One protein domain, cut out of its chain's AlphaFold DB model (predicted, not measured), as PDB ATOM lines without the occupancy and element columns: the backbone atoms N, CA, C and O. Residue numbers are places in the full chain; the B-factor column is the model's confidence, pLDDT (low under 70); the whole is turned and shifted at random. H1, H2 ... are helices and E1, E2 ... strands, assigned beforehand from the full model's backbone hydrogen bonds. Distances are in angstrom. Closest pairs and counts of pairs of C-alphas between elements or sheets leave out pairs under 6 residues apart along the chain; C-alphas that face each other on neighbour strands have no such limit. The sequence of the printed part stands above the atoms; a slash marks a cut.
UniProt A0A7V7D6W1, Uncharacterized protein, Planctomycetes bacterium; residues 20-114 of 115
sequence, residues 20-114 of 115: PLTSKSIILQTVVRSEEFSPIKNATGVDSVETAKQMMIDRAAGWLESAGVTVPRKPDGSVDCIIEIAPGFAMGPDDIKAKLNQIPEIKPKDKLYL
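Overview. This is residues 20 to 114 of the 115 residues of an uncharacterized protein of Planctomycetes bacterium (UniProt A0A7V7D6W1). With little regular structure, one long helix, H2, packs over E1 of a small parallel sheet, E1 E2, amid long loops; residues 20 to 32 stick out as a tail. The 95 printed residues, 36 in named elements, are mixed: H1 H2 E1 H3 E2. The whole is loose, radius of gyration of the C-alphas 16.1 A, spanning 53 by 36 by 22 A.

Along the chain. E1 is residues 82 to 85, E2 111 to 114, ending at C-alpha 114 (190.836, 132.080, 175.997). H2, 49 to 66, is 25.7 A long; H3 is 93 to 98; H1, 33 to 36, begins at C-alpha 33 (193.954, 143.145, 195.712).

Arrangement. E1 and E2 are parallel at 7 degrees; N 84 and O 112 are 2.9 A apart, within hydrogen-bond range. E1, H3, E2 form a strand-helix-strand unit, parallel strands joined through a helix, with a left-handed crossover. H2 comes closest to E1 at the C-alphas of Ile 57 and Ile 83, 5.3 A. H2, with residues 63 to 66 alone, touches H3, closest C-alphas Trp 63 and Pro 93, 4.7 A, at a steep tilt of 48 degrees, the same way. With residues 55 to 59 alone it only just touches H1, 3 pairs of C-alphas within 8 A, closest Glu 35 and Arg 59, 6.3 A. Every O i to N i+4 pair is within hydrogen-bond range in H2, 0 of 2 in H3, where 3 of 3 O i to N i+3 pairs are; H1 is too short for one.

Size, cuts and confidence. The C-alphas farthest apart, Ser 23 and Lys 107, are 54.1 A apart. The printed part has no cut; links H1 to H2, H2 to E1 and H3 to E2 are long. Residue 31 is under pLDDT 70.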
ATOM      1  N   PRO A  20     210.891 135.353 211.983       92.88
ATOM      2  CA  PRO A  20     211.915 135.858 212.902       92.88
ATOM      3  C   PRO A  20     213.220 135.048 212.897       92.88
ATOM      4  O   PRO A  20     214.227 135.521 213.418       92.88
ATOM      5  N   LEU A  21     213.221 133.831 212.339       94.38
ATOM      6  CA  LEU A  21     214.397 132.953 212.310       94.38
ATOM      7  C   LEU A  21     215.368 133.296 211.172       94.38
ATOM      8  O   LEU A  21     216.505 132.823 211.175       94.38
ATOM      9  N   THR A  22     214.947 134.099 210.188       93.81
ATOM     10  CA  THR A  22     215.839 134.527 209.105       93.81
ATOM     11  C   THR A  22     216.679 135.737 209.513       93.81
ATOM     12  O   THR A  22     216.205 136.669 210.154       93.81
ATOM     13  N   SER A  23     217.939 135.758 209.074       94.62
ATOM     14  CA  SER A  23     218.830 136.913 209.255       94.62
ATOM     15  C   SER A  23     218.417 138.125 208.413       94.62
ATOM     16  O   SER A  23     218.774 139.257 208.741       94.62
ATOM     17  N   LYS A  24     217.684 137.897 207.316       94.19
ATOM     18  CA  LYS A  24     217.169 138.935 206.417       94.19
ATOM     19  C   LYS A  24     215.778 138.548 205.933       94.19
ATOM     20  O   LYS A  24     215.585 137.448 205.421       94.19
ATOM     21  N   SER A  25     214.833 139.471 206.061       92.06
ATOM     22  CA  SER A  25     213.469 139.334 205.551       92.06
ATOM     23  C   SER A  25     213.182 140.442 204.540       92.06
ATOM     24  O   SER A  25     213.717 141.545 204.661       92.06
ATOM     25  N   ILE A  26     212.358 140.141 203.538       90.75
ATOM     26  CA  ILE A  26     211.896 141.089 202.523       90.75
ATOM     27  C   ILE A  26     210.374 141.032 202.507       90.75
ATOM     28  O   ILE A  26     209.792 139.949 202.472       90.75
ATOM     29  N   ILE A  27     209.739 142.200 202.501       88.81
ATOM     30  CA  ILE A  27     208.300 142.328 202.283       88.81
ATOM     31  C   ILE A  27     208.108 142.778 200.838       88.81
ATOM     32  O   ILE A  27     208.512 143.881 200.473       88.81
ATOM     33  N   LEU A  28     207.496 141.921 200.024       86.56
ATOM     34  CA  LEU A  28     206.987 142.300 198.712       86.56
ATOM     35  C   LEU A  28     205.504 142.624 198.869       86.56
ATOM     36  O   LEU A  28     204.700 141.746 199.176       86.56
ATOM     37  N   GLN A  29     205.150 143.893 198.701       82.25
ATOM     38  CA  GLN A  29     203.759 144.317 198.748       82.25
ATOM     39  C   GLN A  29     203.082 143.993 197.412       82.25
ATOM     40  O   GLN A  29     203.507 144.486 196.369       82.25
ATOM     41  N   THR A  30     202.015 143.197 197.461       70.12
ATOM     42  CA  THR A  30     201.090 143.003 196.337       70.12
ATOM     43  C   THR A  30     200.446 144.345 196.001       70.12
ATOM     44  O   THR A  30     199.945 145.022 196.909       70.12
ATOM     45  N   VAL A  31     200.472 144.762 194.738       67.62
ATOM     46  CA  VAL A  31     200.131 146.149 194.378       67.62
ATOM     47  C   VAL A  31     198.614 146.345 194.398       67.62
ATOM     48  O   VAL A  31     198.137 147.379 194.867       67.62
ATOM     49  N   VAL A  32     197.840 145.345 193.952       86.06
ATOM     50  CA  VAL A  32     196.383 145.473 193.792       86.06
ATOM     51  C   VAL A  32     195.645 144.194 194.213       86.06
ATOM     52  O   VAL A  32     195.791 143.141 193.598       86.06
ATOM     53  N   ARG A  33     194.762 144.289 195.224       87.00
ATOM     54  CA  ARG A  33     193.954 143.145 195.712       87.00
ATOM     55  C   ARG A  33     193.139 142.482 194.600       87.00
ATOM     56  O   ARG A  33     193.071 141.261 194.562       87.00
ATOM     57  N   SER A  34     192.518 143.267 193.718       87.25
ATOM     58  CA  SER A  34     191.697 142.729 192.623       87.25
ATOM     59  C   SER A  34     192.497 141.909 191.609       87.25
ATOM     60  O   SER A  34     191.911 141.060 190.947       87.25
ATOM     61  N   GLU A  35     193.813 142.113 191.525       88.31
ATOM     62  CA  GLU A  35     194.692 141.375 190.616       88.31
ATOM     63  C   GLU A  35     195.286 140.111 191.240       88.31
ATOM     64  O   GLU A  35     195.581 139.155 190.523       88.31
ATOM     65  N   GLU A  36     195.485 140.110 192.559       86.88
ATOM     66  CA  GLU A  36     196.373 139.144 193.217       86.88
ATOM     67  C   GLU A  36     195.697 138.339 194.338       86.88
ATOM     68  O   GLU A  36     196.228 137.309 194.752       86.88
ATOM     69  N   PHE A  37     194.535 138.768 194.852       90.12
ATOM     70  CA  PHE A  37     193.960 138.161 196.055       90.12
ATOM     71  C   PHE A  37     192.426 138.106 196.077       90.12
ATOM     72  O   PHE A  37     191.741 139.102 196.322       90.12
ATOM     73  N   SER A  38     191.886 136.890 195.934       91.25
ATOM     74  CA  SER A  38     190.464 136.582 196.122       91.25
ATOM     75  C   SER A  38     190.281 135.225 196.825       91.25
ATOM     76  O   SER A  38     190.254 134.182 196.170       91.25
ATOM     77  N   PRO A  39     190.260 135.195 198.171       92.56
ATOM     78  CA  PRO A  39     190.219 133.949 198.925       92.56
ATOM     79  C   PRO A  39     188.805 133.355 198.965       92.56
ATOM     80  O   PRO A  39     187.811 134.074 198.928       92.56
ATOM     81  N   ILE A  40     188.728 132.035 199.136       94.88
ATOM     82  CA  ILE A  40     187.472 131.310 199.355       94.88
ATOM     83  C   ILE A  40     187.516 130.708 200.759       94.88
ATOM     84  O   ILE A  40     188.284 129.786 201.031       94.88
ATOM     85  N   LYS A  41     186.722 131.277 201.663       92.12
ATOM     86  CA  LYS A  41     186.629 130.934 203.089       92.12
ATOM     87  C   LYS A  41     185.213 130.553 203.510       92.12
ATOM     88  O   LYS A  41     185.054 129.760 204.432       92.12
ATOM     89  N   ASN A  42     184.204 131.114 202.843       92.44
ATOM     90  CA  ASN A  42     182.796 130.953 203.188       92.44
ATOM     91  C   ASN A  42     182.030 130.262 202.059       92.44
ATOM     92  O   ASN A  42     182.399 130.354 200.888       92.44
ATOM     93  N   ALA A  43     180.931 129.594 202.411       89.81
ATOM     94  CA  ALA A  43     180.067 128.944 201.427       89.81
ATOM     95  C   ALA A  43     179.379 129.957 200.496       89.81
ATOM     96  O   ALA A  43     179.225 129.682 199.315       89.81
ATOM     97  N   THR A  44     178.984 131.116 201.026       91.50
ATOM     98  CA  THR A  44     178.337 132.209 200.288       91.50
ATOM     99  C   THR A  44     178.744 133.558 200.886       91.50
ATOM    100  O   THR A  44     179.228 133.629 202.019       91.50
ATOM    101  N   GLY A  45     178.530 134.644 200.141       90.31
ATOM    102  CA  GLY A  45     178.795 136.004 200.617       90.31
ATOM    103  C   GLY A  45     180.256 136.417 200.447       90.31
ATOM    104  O   GLY A  45     180.857 136.162 199.416       90.31
ATOM    105  N   VAL A  46     180.822 137.124 201.424       90.50
ATOM    106  CA  VAL A  46     182.203 137.630 201.332       90.50
ATOM    107  C   VAL A  46     183.195 136.468 201.359       90.50
ATOM    108  O   VAL A  46     183.020 135.543 202.147       90.50
ATOM    109  N   ASP A  47     184.251 136.535 200.543       91.12
ATOM    110  CA  ASP A  47     185.267 135.482 200.417       91.12
ATOM    111  C   ASP A  47     184.630 134.110 200.106       91.12
ATOM    112  O   ASP A  47     184.911 133.104 200.759       91.12
ATOM    113  N   SER A  48     183.710 134.075 199.140       94.94
ATOM    114  CA  SER A  48     183.051 132.864 198.638       94.94
ATOM    115  C   SER A  48     183.402 132.580 197.175       94.94
ATOM    116  O   SER A  48     183.997 133.415 196.484       94.94
ATOM    117  N   VAL A  49     182.978 131.416 196.676       94.50
ATOM    118  CA  VAL A  49     183.156 131.012 195.270       94.50
ATOM    119  C   VAL A  49     182.555 132.042 194.311       94.50
ATOM    120  O   VAL A  49     183.155 132.352 193.281       94.50
ATOM    121  N   GLU A  50     181.399 132.611 194.652       93.69
ATOM    122  CA  GLU A  50     180.732 133.625 193.836       93.69
ATOM    123  C   GLU A  50     181.584 134.893 193.723       93.69
ATOM    124  O   GLU A  50     181.789 135.401 192.618       93.69
ATOM    125  N   THR A  51     182.131 135.373 194.846       93.25
ATOM    126  CA  THR A  51     182.985 136.572 194.845       93.25
ATOM    127  C   THR A  51     184.304 136.340 194.119       93.25
ATOM    128  O   THR A  51     184.734 137.205 193.358       93.25
ATOM    129  N   ALA A  52     184.904 135.157 194.275       94.44
ATOM    130  CA  ALA A  52     186.129 134.797 193.573       94.44
ATOM    131  C   ALA A  52     185.919 134.739 192.061       94.44
ATOM    132  O   ALA A  52     186.709 135.295 191.298       94.44
ATOM    133  N   LYS A  53     184.810 134.141 191.621       94.56
ATOM    134  CA  LYS A  53     184.461 134.079 190.202       94.56
ATOM    135  C   LYS A  53     184.240 135.466 189.604       94.56
ATOM    136  O   LYS A  53     184.768 135.739 188.530       94.56
ATOM    137  N   GLN A  54     183.495 136.333 190.289       94.25
ATOM    138  CA  GLN A  54     183.255 137.689 189.799       94.25
ATOM    139  C   GLN A  54     184.564 138.483 189.694       94.25
ATOM    140  O   GLN A  54     184.826 139.074 188.651       94.25
ATOM    141  N   MET A  55     185.431 138.413 190.711       94.56
ATOM    142  CA  MET A  55     186.736 139.086 190.681       94.56
ATOM    143  C   MET A  55     187.628 138.594 189.533       94.56
ATOM    144  O   MET A  55     188.303 139.403 188.905       94.56
ATOM    145  N   MET A  56     187.616 137.293 189.220       95.44
ATOM    146  CA  MET A  56     188.369 136.756 188.078       95.44
ATOM    147  C   MET A  56     187.832 137.256 186.730       95.44
ATOM    148  O   MET A  56     188.630 137.585 185.854       95.44
ATOM    149  N   ILE A  57     186.508 137.354 186.574       96.62
ATOM    150  CA  ILE A  57     185.880 137.908 185.363       96.62
ATOM    151  C   ILE A  57     186.241 139.387 185.208       96.62
ATOM    152  O   ILE A  57     186.659 139.804 184.130       96.62
ATOM    153  N   ASP A  58     186.121 140.170 186.282       95.81
ATOM    154  CA  ASP A  58     186.419 141.604 186.260       95.81
ATOM    155  C   ASP A  58     187.900 141.864 185.951       95.81
ATOM    156  O   ASP A  58     188.224 142.757 185.167       95.81
ATOM    157  N   ARG A  59     188.799 141.041 186.503       96.06
ATOM    158  CA  ARG A  59     190.234 141.065 186.197       96.06
ATOM    159  C   ARG A  59     190.509 140.762 184.726       96.06
ATOM    160  O   ARG A  59     191.218 141.515 184.063       96.06
ATOM    161  N   ALA A  60     189.929 139.686 184.194       96.69
ATOM    162  CA  ALA A  60     190.091 139.317 182.791       96.69
ATOM    163  C   ALA A  60     189.546 140.402 181.845       96.69
ATOM    164  O   ALA A  60     190.197 140.746 180.859       96.69
ATOM    165  N   ALA A  61     188.391 140.987 182.172       96.56
ATOM    166  CA  ALA A  61     187.836 142.125 181.450       96.56
ATOM    167  C   ALA A  61     188.788 143.329 181.469       96.56
ATOM    168  O   ALA A  61     189.080 143.885 180.414       96.56
ATOM    169  N   GLY A  62     189.332 143.680 182.639       95.44
ATOM    170  CA  GLY A  62     190.292 144.776 182.775       95.44
ATOM    171  C   GLY A  62     191.555 144.572 181.936       95.44
ATOM    172  O   GLY A  62     192.053 145.515 181.321       95.44
ATOM    173  N   TRP A  63     192.049 143.336 181.834       96.19
ATOM    174  CA  TRP A  63     193.187 143.010 180.970       96.19
ATOM    175  C   TRP A  63     192.873 143.237 179.491       96.19
ATOM    176  O   TRP A  63     193.657 143.877 178.787       96.19
ATOM    177  N   LEU A  64     191.719 142.761 179.028       96.56
ATOM    178  CA  LEU A  64     191.254 142.949 177.653       96.56
ATOM    179  C   LEU A  64     191.050 144.433 177.318       96.56
ATOM    180  O   LEU A  64     191.551 144.911 176.299       96.56
ATOM    181  N   GLU A  65     190.399 145.182 178.206       95.75
ATOM    182  CA  GLU A  65     190.185 146.625 178.056       95.75
ATOM    183  C   GLU A  65     191.513 147.395 178.019       95.75
ATOM    184  O   GLU A  65     191.686 148.290 177.192       95.75
ATOM    185  N   SER A  66     192.498 147.003 178.839       94.38
ATOM    186  CA  SER A  66     193.842 147.604 178.824       94.38
ATOM    187  C   SER A  66     194.597 147.391 177.504       94.38
ATOM    188  O   SER A  66     195.500 148.161 177.169       94.38
ATOM    189  N   ALA A  67     194.213 146.366 176.738       94.25
ATOM    190  CA  ALA A  67     194.733 146.077 175.406       94.25
ATOM    191  C   ALA A  67     193.882 146.692 174.276       94.25
ATOM    192  O   ALA A  67     194.204 146.506 173.103       94.25
ATOM    193  N   GLY A  68     192.824 147.443 174.610       94.00
ATOM    194  CA  GLY A  68     191.942 148.112 173.649       94.00
ATOM    195  C   GLY A  68     190.757 147.271 173.164       94.00
ATOM    196  O   GLY A  68     190.092 147.669 172.209       94.00
ATOM    197  N   VAL A  69     190.477 146.123 173.788       95.38
ATOM    198  CA  VAL A  69     189.302 145.297 173.471       95.38
ATOM    199  C   VAL A  69     188.071 145.856 174.185       95.38
ATOM    200  O   VAL A  69     188.095 146.107 175.387       95.38
ATOM    201  N   THR A  70     186.966 146.013 173.458       95.38
ATOM    202  CA  THR A  70     185.691 146.437 174.046       95.38
ATOM    203  C   THR A  70     185.026 145.269 174.772       95.38
ATOM    204  O   THR A  70     184.656 144.279 174.143       95.38
ATOM    205  N   VAL A  71     184.825 145.404 176.085       96.62
ATOM    206  CA  VAL A  71     184.083 144.436 176.902       96.62
ATOM    207  C   VAL A  71     182.678 144.981 177.201       96.62
ATOM    208  O   VAL A  71     182.546 146.117 177.660       96.62
ATOM    209  N   PRO A  72     181.602 144.208 176.961       96.06
ATOM    210  CA  PRO A  72     180.245 144.646 177.262       96.06
ATOM    211  C   PRO A  72     180.029 144.755 178.776       96.06
ATOM    212  O   PRO A  72     180.345 143.837 179.538       96.06
ATOM    213  N   ARG A  73     179.443 145.876 179.207       95.50
ATOM    214  CA  ARG A  73     179.112 146.171 180.606       95.50
ATOM    215  C   ARG A  73     177.622 146.451 180.772       95.50
ATOM    216  O   ARG A  73     176.969 146.971 179.868       95.50
ATOM    217  N   LYS A  74     177.093 146.114 181.944       94.38
ATOM    218  CA  LYS A  74     175.724 146.420 182.365       94.38
ATOM    219  C   LYS A  74     175.601 147.900 182.751       94.38
ATOM    220  O   LYS A  74     176.614 148.555 182.996       94.38
ATOM    221  N   PRO A  75     174.372 148.434 182.887       93.81
ATOM    222  CA  PRO A  75     174.156 149.810 183.341       93.81
ATOM    223  C   PRO A  75     174.765 150.138 184.715       93.81
ATOM    224  O   PRO A  75     175.049 151.299 184.986       93.81
ATOM    225  N   ASP A  76     174.971 149.134 185.573       92.38
ATOM    226  CA  ASP A  76     175.617 149.279 186.886       92.38
ATOM    227  C   ASP A  76     177.161 149.272 186.822       92.38
ATOM    228  O   ASP A  76     177.822 149.390 187.850       92.38
ATOM    229  N   GLY A  77     177.738 149.135 185.624       89.69
ATOM    230  CA  GLY A  77     179.179 149.081 185.386       89.69
ATOM    231  C   GLY A  77     179.800 147.687 185.508       89.69
ATOM    232  O   GLY A  77     180.964 147.524 185.135       89.69
ATOM    233  N   SER A  78     179.061 146.672 185.967       92.69
ATOM    234  CA  SER A  78     179.559 145.291 186.031       92.69
ATOM    235  C   SER A  78     179.706 144.672 184.639       92.69
ATOM    236  O   SER A  78     179.028 145.068 183.687       92.69
ATOM    237  N   VAL A  79     180.603 143.697 184.497       96.06
ATOM    238  CA  VAL A  79     180.811 142.982 183.230       96.06
ATOM    239  C   VAL A  79     179.541 142.200 182.861       96.06
ATOM    240  O   VAL A  79     178.983 141.465 183.680       96.06
ATOM    241  N   ASP A  80     179.060 142.361 181.625       96.25
ATOM    242  CA  ASP A  80     177.838 141.705 181.127       96.25
ATOM    243  C   ASP A  80     178.119 140.392 180.387       96.25
ATOM    244  O   ASP A  80     177.297 139.913 179.620       96.25
ATOM    245  N   CYS A  81     179.288 139.795 180.574       95.50
ATOM    246  CA  CYS A  81     179.673 138.517 179.981       95.50
ATOM    247  C   CYS A  81     180.529 137.714 180.969       95.50
ATOM    248  O   CYS A  81     180.952 138.221 182.009       95.50
ATOM    249  N   ILE A  82     180.749 136.436 180.676       97.25
ATOM    250  CA  ILE A  82     181.684 135.595 181.424       97.25
ATOM    251  C   ILE A  82     182.955 135.509 180.598       97.25
ATOM    252  O   ILE A  82     182.918 135.014 179.475       97.25
ATOM    253  N   ILE A  83     184.063 135.973 181.162       97.38
ATOM    254  CA  ILE A  83     185.376 135.926 180.525       97.38
ATOM    255  C   ILE A  83     186.302 135.137 181.437       97.38
ATOM    256  O   ILE A  83     186.422 135.435 182.625       97.38
ATOM    257  N   GLU A  84     186.961 134.142 180.865       97.00
ATOM    258  CA  GLU A  84     187.996 133.361 181.519       97.00
ATOM    259  C   GLU A  84     189.218 133.284 180.603       97.00
ATOM    260  O   GLU A  84     189.106 133.041 179.401       97.00
ATOM    261  N   ILE A  85     190.393 133.521 181.179       96.88
ATOM    262  CA  ILE A  85     191.670 133.490 180.471       96.88
ATOM    263  C   ILE A  85     192.529 132.432 181.147       96.88
ATOM    264  O   ILE A  85     192.860 132.551 182.328       96.88
ATOM    265  N   ALA A  86     192.876 131.386 180.405       96.62
ATOM    266  CA  ALA A  86     193.759 130.347 180.888       96.62
ATOM    267  C   ALA A  86     195.161 130.931 181.132       96.62
ATOM    268  O   ALA A  86     195.647 131.718 180.313       96.62
ATOM    269  N   PRO A  87     195.881 130.485 182.176       94.62
ATOM    270  CA  PRO A  87     197.261 130.915 182.409       94.62
ATOM    271  C   PRO A  87     198.212 130.629 181.234       94.62
ATOM    272  O   PRO A  87     199.205 131.327 181.062       94.62
ATOM    273  N   GLY A  88     197.908 129.616 180.406       95.44
ATOM    274  CA  GLY A  88     198.653 129.331 179.172       95.44
ATOM    275  C   GLY A  88     198.436 130.370 178.063       95.44
ATOM    276  O   GLY A  88     199.320 130.580 177.229       95.44
ATOM    277  N   PHE A  89     197.296 131.067 178.077       95.75
ATOM    278  CA  PHE A  89     197.006 132.148 177.142       95.75
ATOM    279  C   PHE A  89     197.624 133.470 177.601       95.75
ATOM    280  O   PHE A  89     198.242 134.159 176.794       95.75
ATOM    281  N   ALA A  90     197.502 133.830 178.876       96.00
ATOM    282  CA  ALA A  90     198.130 135.034 179.414       96.00
ATOM    283  C   ALA A  90     198.396 134.904 180.915       96.00
ATOM    284  O   ALA A  90     197.531 134.461 181.673       96.00
ATOM    285  N   MET A  91     199.571 135.360 181.348       93.56
ATOM    286  CA  MET A  91     199.908 135.534 182.763       93.56
ATOM    287  C   MET A  91     199.748 136.985 183.224       93.56
ATOM    288  O   MET A  91     199.660 137.228 184.429       93.56
ATOM    289  N   GLY A  92     199.675 137.937 182.289       92.56
ATOM    290  CA  GLY A  92     199.438 139.349 182.573       92.56
ATOM    291  C   GLY A  92     198.786 140.110 181.413       92.56
ATOM    292  O   GLY A  92     198.650 139.580 180.309       92.56
ATOM    293  N   PRO A  93     198.419 141.386 181.633       92.50
ATOM    294  CA  PRO A  93     197.780 142.222 180.614       92.50
ATOM    295  C   PRO A  93     198.663 142.458 179.378       92.50
ATOM    296  O   PRO A  93     198.149 142.634 178.275       92.50
ATOM    297  N   ASP A  94     199.990 142.424 179.516       93.19
ATOM    298  CA  ASP A  94     200.894 142.618 178.378       93.19
ATOM    299  C   ASP A  94     200.886 141.439 177.390       93.19
ATOM    300  O   ASP A  94     201.057 141.658 176.188       93.19
ATOM    301  N   ASP A  95     200.583 140.217 177.844       94.75
ATOM    302  CA  ASP A  95     200.457 139.045 176.964       94.75
ATOM    303  C   ASP A  95     199.251 139.166 176.018       94.75
ATOM    304  O   ASP A  95     199.262 138.635 174.903       94.75
ATOM    305  N   ILE A  96     198.214 139.901 176.438       95.44
ATOM    306  CA  ILE A  96     196.994 140.125 175.655       95.44
ATOM    307  C   ILE A  96     197.301 140.932 174.395       95.44
ATOM    308  O   ILE A  96     196.819 140.593 173.312       95.44
ATOM    309  N   LYS A  97     198.149 141.962 174.500       91.50
ATOM    310  CA  LYS A  97     198.500 142.840 173.370       91.50
ATOM    311  C   LYS A  97     199.120 142.061 172.211       91.50
ATOM    312  O   LYS A  97     198.829 142.344 171.052       91.50
ATOM    313  N   ALA A  98     199.933 141.050 172.515       90.75
ATOM    314  CA  ALA A  98     200.567 140.201 171.507       90.75
ATOM    315  C   ALA A  98     199.587 139.232 170.818       90.75
ATOM    316  O   ALA A  98     199.903 138.695 169.757       90.75
ATOM    317  N   LYS A  99     198.409 139.000 171.410       93.56
ATOM    318  CA  LYS A  99     197.429 137.991 170.981       93.56
ATOM    319  C   LYS A  99     196.084 138.591 170.577       93.56
ATOM    320  O   LYS A  99     195.113 137.854 170.460       93.56
ATOM    321  N   LEU A 100     196.015 139.900 170.313       92.19
ATOM    322  CA  LEU A 100     194.770 140.588 169.935       92.19
ATOM    323  C   LEU A 100     194.046 139.936 168.750       92.19
ATOM    324  O   LEU A 100     192.824 139.886 168.720       92.19
ATOM    325  N   ASN A 101     194.795 139.378 167.799       92.75
ATOM    326  CA  ASN A 101     194.251 138.665 166.642       92.75
ATOM    327  C   ASN A 101     193.564 137.326 166.981       92.75
ATOM    328  O   ASN A 101     192.909 136.753 166.115       92.75
ATOM    329  N   GLN A 102     193.736 136.816 168.200       93.19
ATOM    330  CA  GLN A 102     193.131 135.575 168.699       93.19
ATOM    331  C   GLN A 102     191.906 135.844 169.583       93.19
ATOM    332  O   GLN A 102     191.259 134.902 170.036       93.19
ATOM    333  N   ILE A 103     191.582 137.116 169.838       94.06
ATOM    334  CA  ILE A 103     190.485 137.521 170.714       94.06
ATOM    335  C   ILE A 103     189.268 137.836 169.835       94.06
ATOM    336  O   ILE A 103     189.337 138.753 169.014       94.06
ATOM    337  N   PRO A 104     188.159 137.088 169.960       94.12
ATOM    338  CA  PRO A 104     186.952 137.376 169.201       94.12
ATOM    339  C   PRO A 104     186.253 138.637 169.724       94.12
ATOM    340  O   PRO A 104     186.484 139.087 170.846       94.12
ATOM    341  N   GLU A 105     185.345 139.183 168.916       94.38
ATOM    342  CA  GLU A 105     184.402 140.203 169.381       94.38
ATOM    343  C   GLU A 105     183.544 139.644 170.530       94.38
ATOM    344  O   GLU A 105     183.019 138.534 170.429       94.38
ATOM    345  N   ILE A 106     183.394 140.422 171.606       95.88
ATOM    346  CA  ILE A 106     182.689 140.015 172.827       95.88
ATOM    347  C   ILE A 106     181.324 140.693 172.872       95.88
ATOM    348  O   ILE A 106     181.233 141.923 172.895       95.88
ATOM    349  N   LYS A 107     180.252 139.903 172.916       95.50
ATOM    350  CA  LYS A 107     178.873 140.400 172.947       95.50
ATOM    351  C   LYS A 107     178.262 140.253 174.343       95.50
ATOM    352  O   LYS A 107     178.709 139.430 175.148       95.50
ATOM    353  N   PRO A 108     177.234 141.057 174.671       95.44
ATOM    354  CA  PRO A 108     176.507 140.908 175.924       95.44
ATOM    355  C   PRO A 108     176.025 139.466 176.133       95.44
ATOM    356  O   PRO A 108     175.438 138.862 175.238       95.44
ATOM    357  N   LYS A 109     176.228 138.950 177.346       94.56
ATOM    358  CA  LYS A 109     175.906 137.597 177.834       94.56
ATOM    359  C   LYS A 109     176.744 136.458 177.250       94.56
ATOM    360  O   LYS A 109     176.441 135.294 177.533       94.56
ATOM    361  N   ASP A 110     177.802 136.769 176.506       96.00
ATOM    362  CA  ASP A 110     178.720 135.754 175.996       96.00
ATOM    363  C   ASP A 110     179.460 135.022 177.122       96.00
ATOM    364  O   ASP A 110     179.607 135.508 178.249       96.00
ATOM    365  N   LYS A 111     179.939 133.823 176.787       96.81
ATOM    366  CA  LYS A 111     180.876 133.047 177.598       96.81
ATOM    367  C   LYS A 111     182.134 132.826 176.774       96.81
ATOM    368  O   LYS A 111     182.121 132.020 175.846       96.81
ATOM    369  N   LEU A 112     183.189 133.554 177.104       96.38
ATOM    370  CA  LEU A 112     184.469 133.513 176.420       96.38
ATOM    371  C   LEU A 112     185.502 132.791 177.283       96.38
ATOM    372  O   LEU A 112     185.705 133.145 178.442       96.38
ATOM    373  N   TYR A 113     186.172 131.813 176.683       96.88
ATOM    374  CA  TYR A 113     187.327 131.136 177.258       96.88
ATOM    375  C   TYR A 113     188.509 131.273 176.297       96.88
ATOM    376  O   TYR A 113     188.406 130.858 175.143       96.88
ATOM    377  N   LEU A 114     189.599 131.887 176.759       95.31
ATOM    378  CA  LEU A 114     190.836 132.080 175.997       95.31
ATOM    379  C   LEU A 114     191.900 131.115 176.526       95.31
ATOM    380  O   LEU A 114     192.254 131.202 177.701       95.31
TER     381      LEU A 114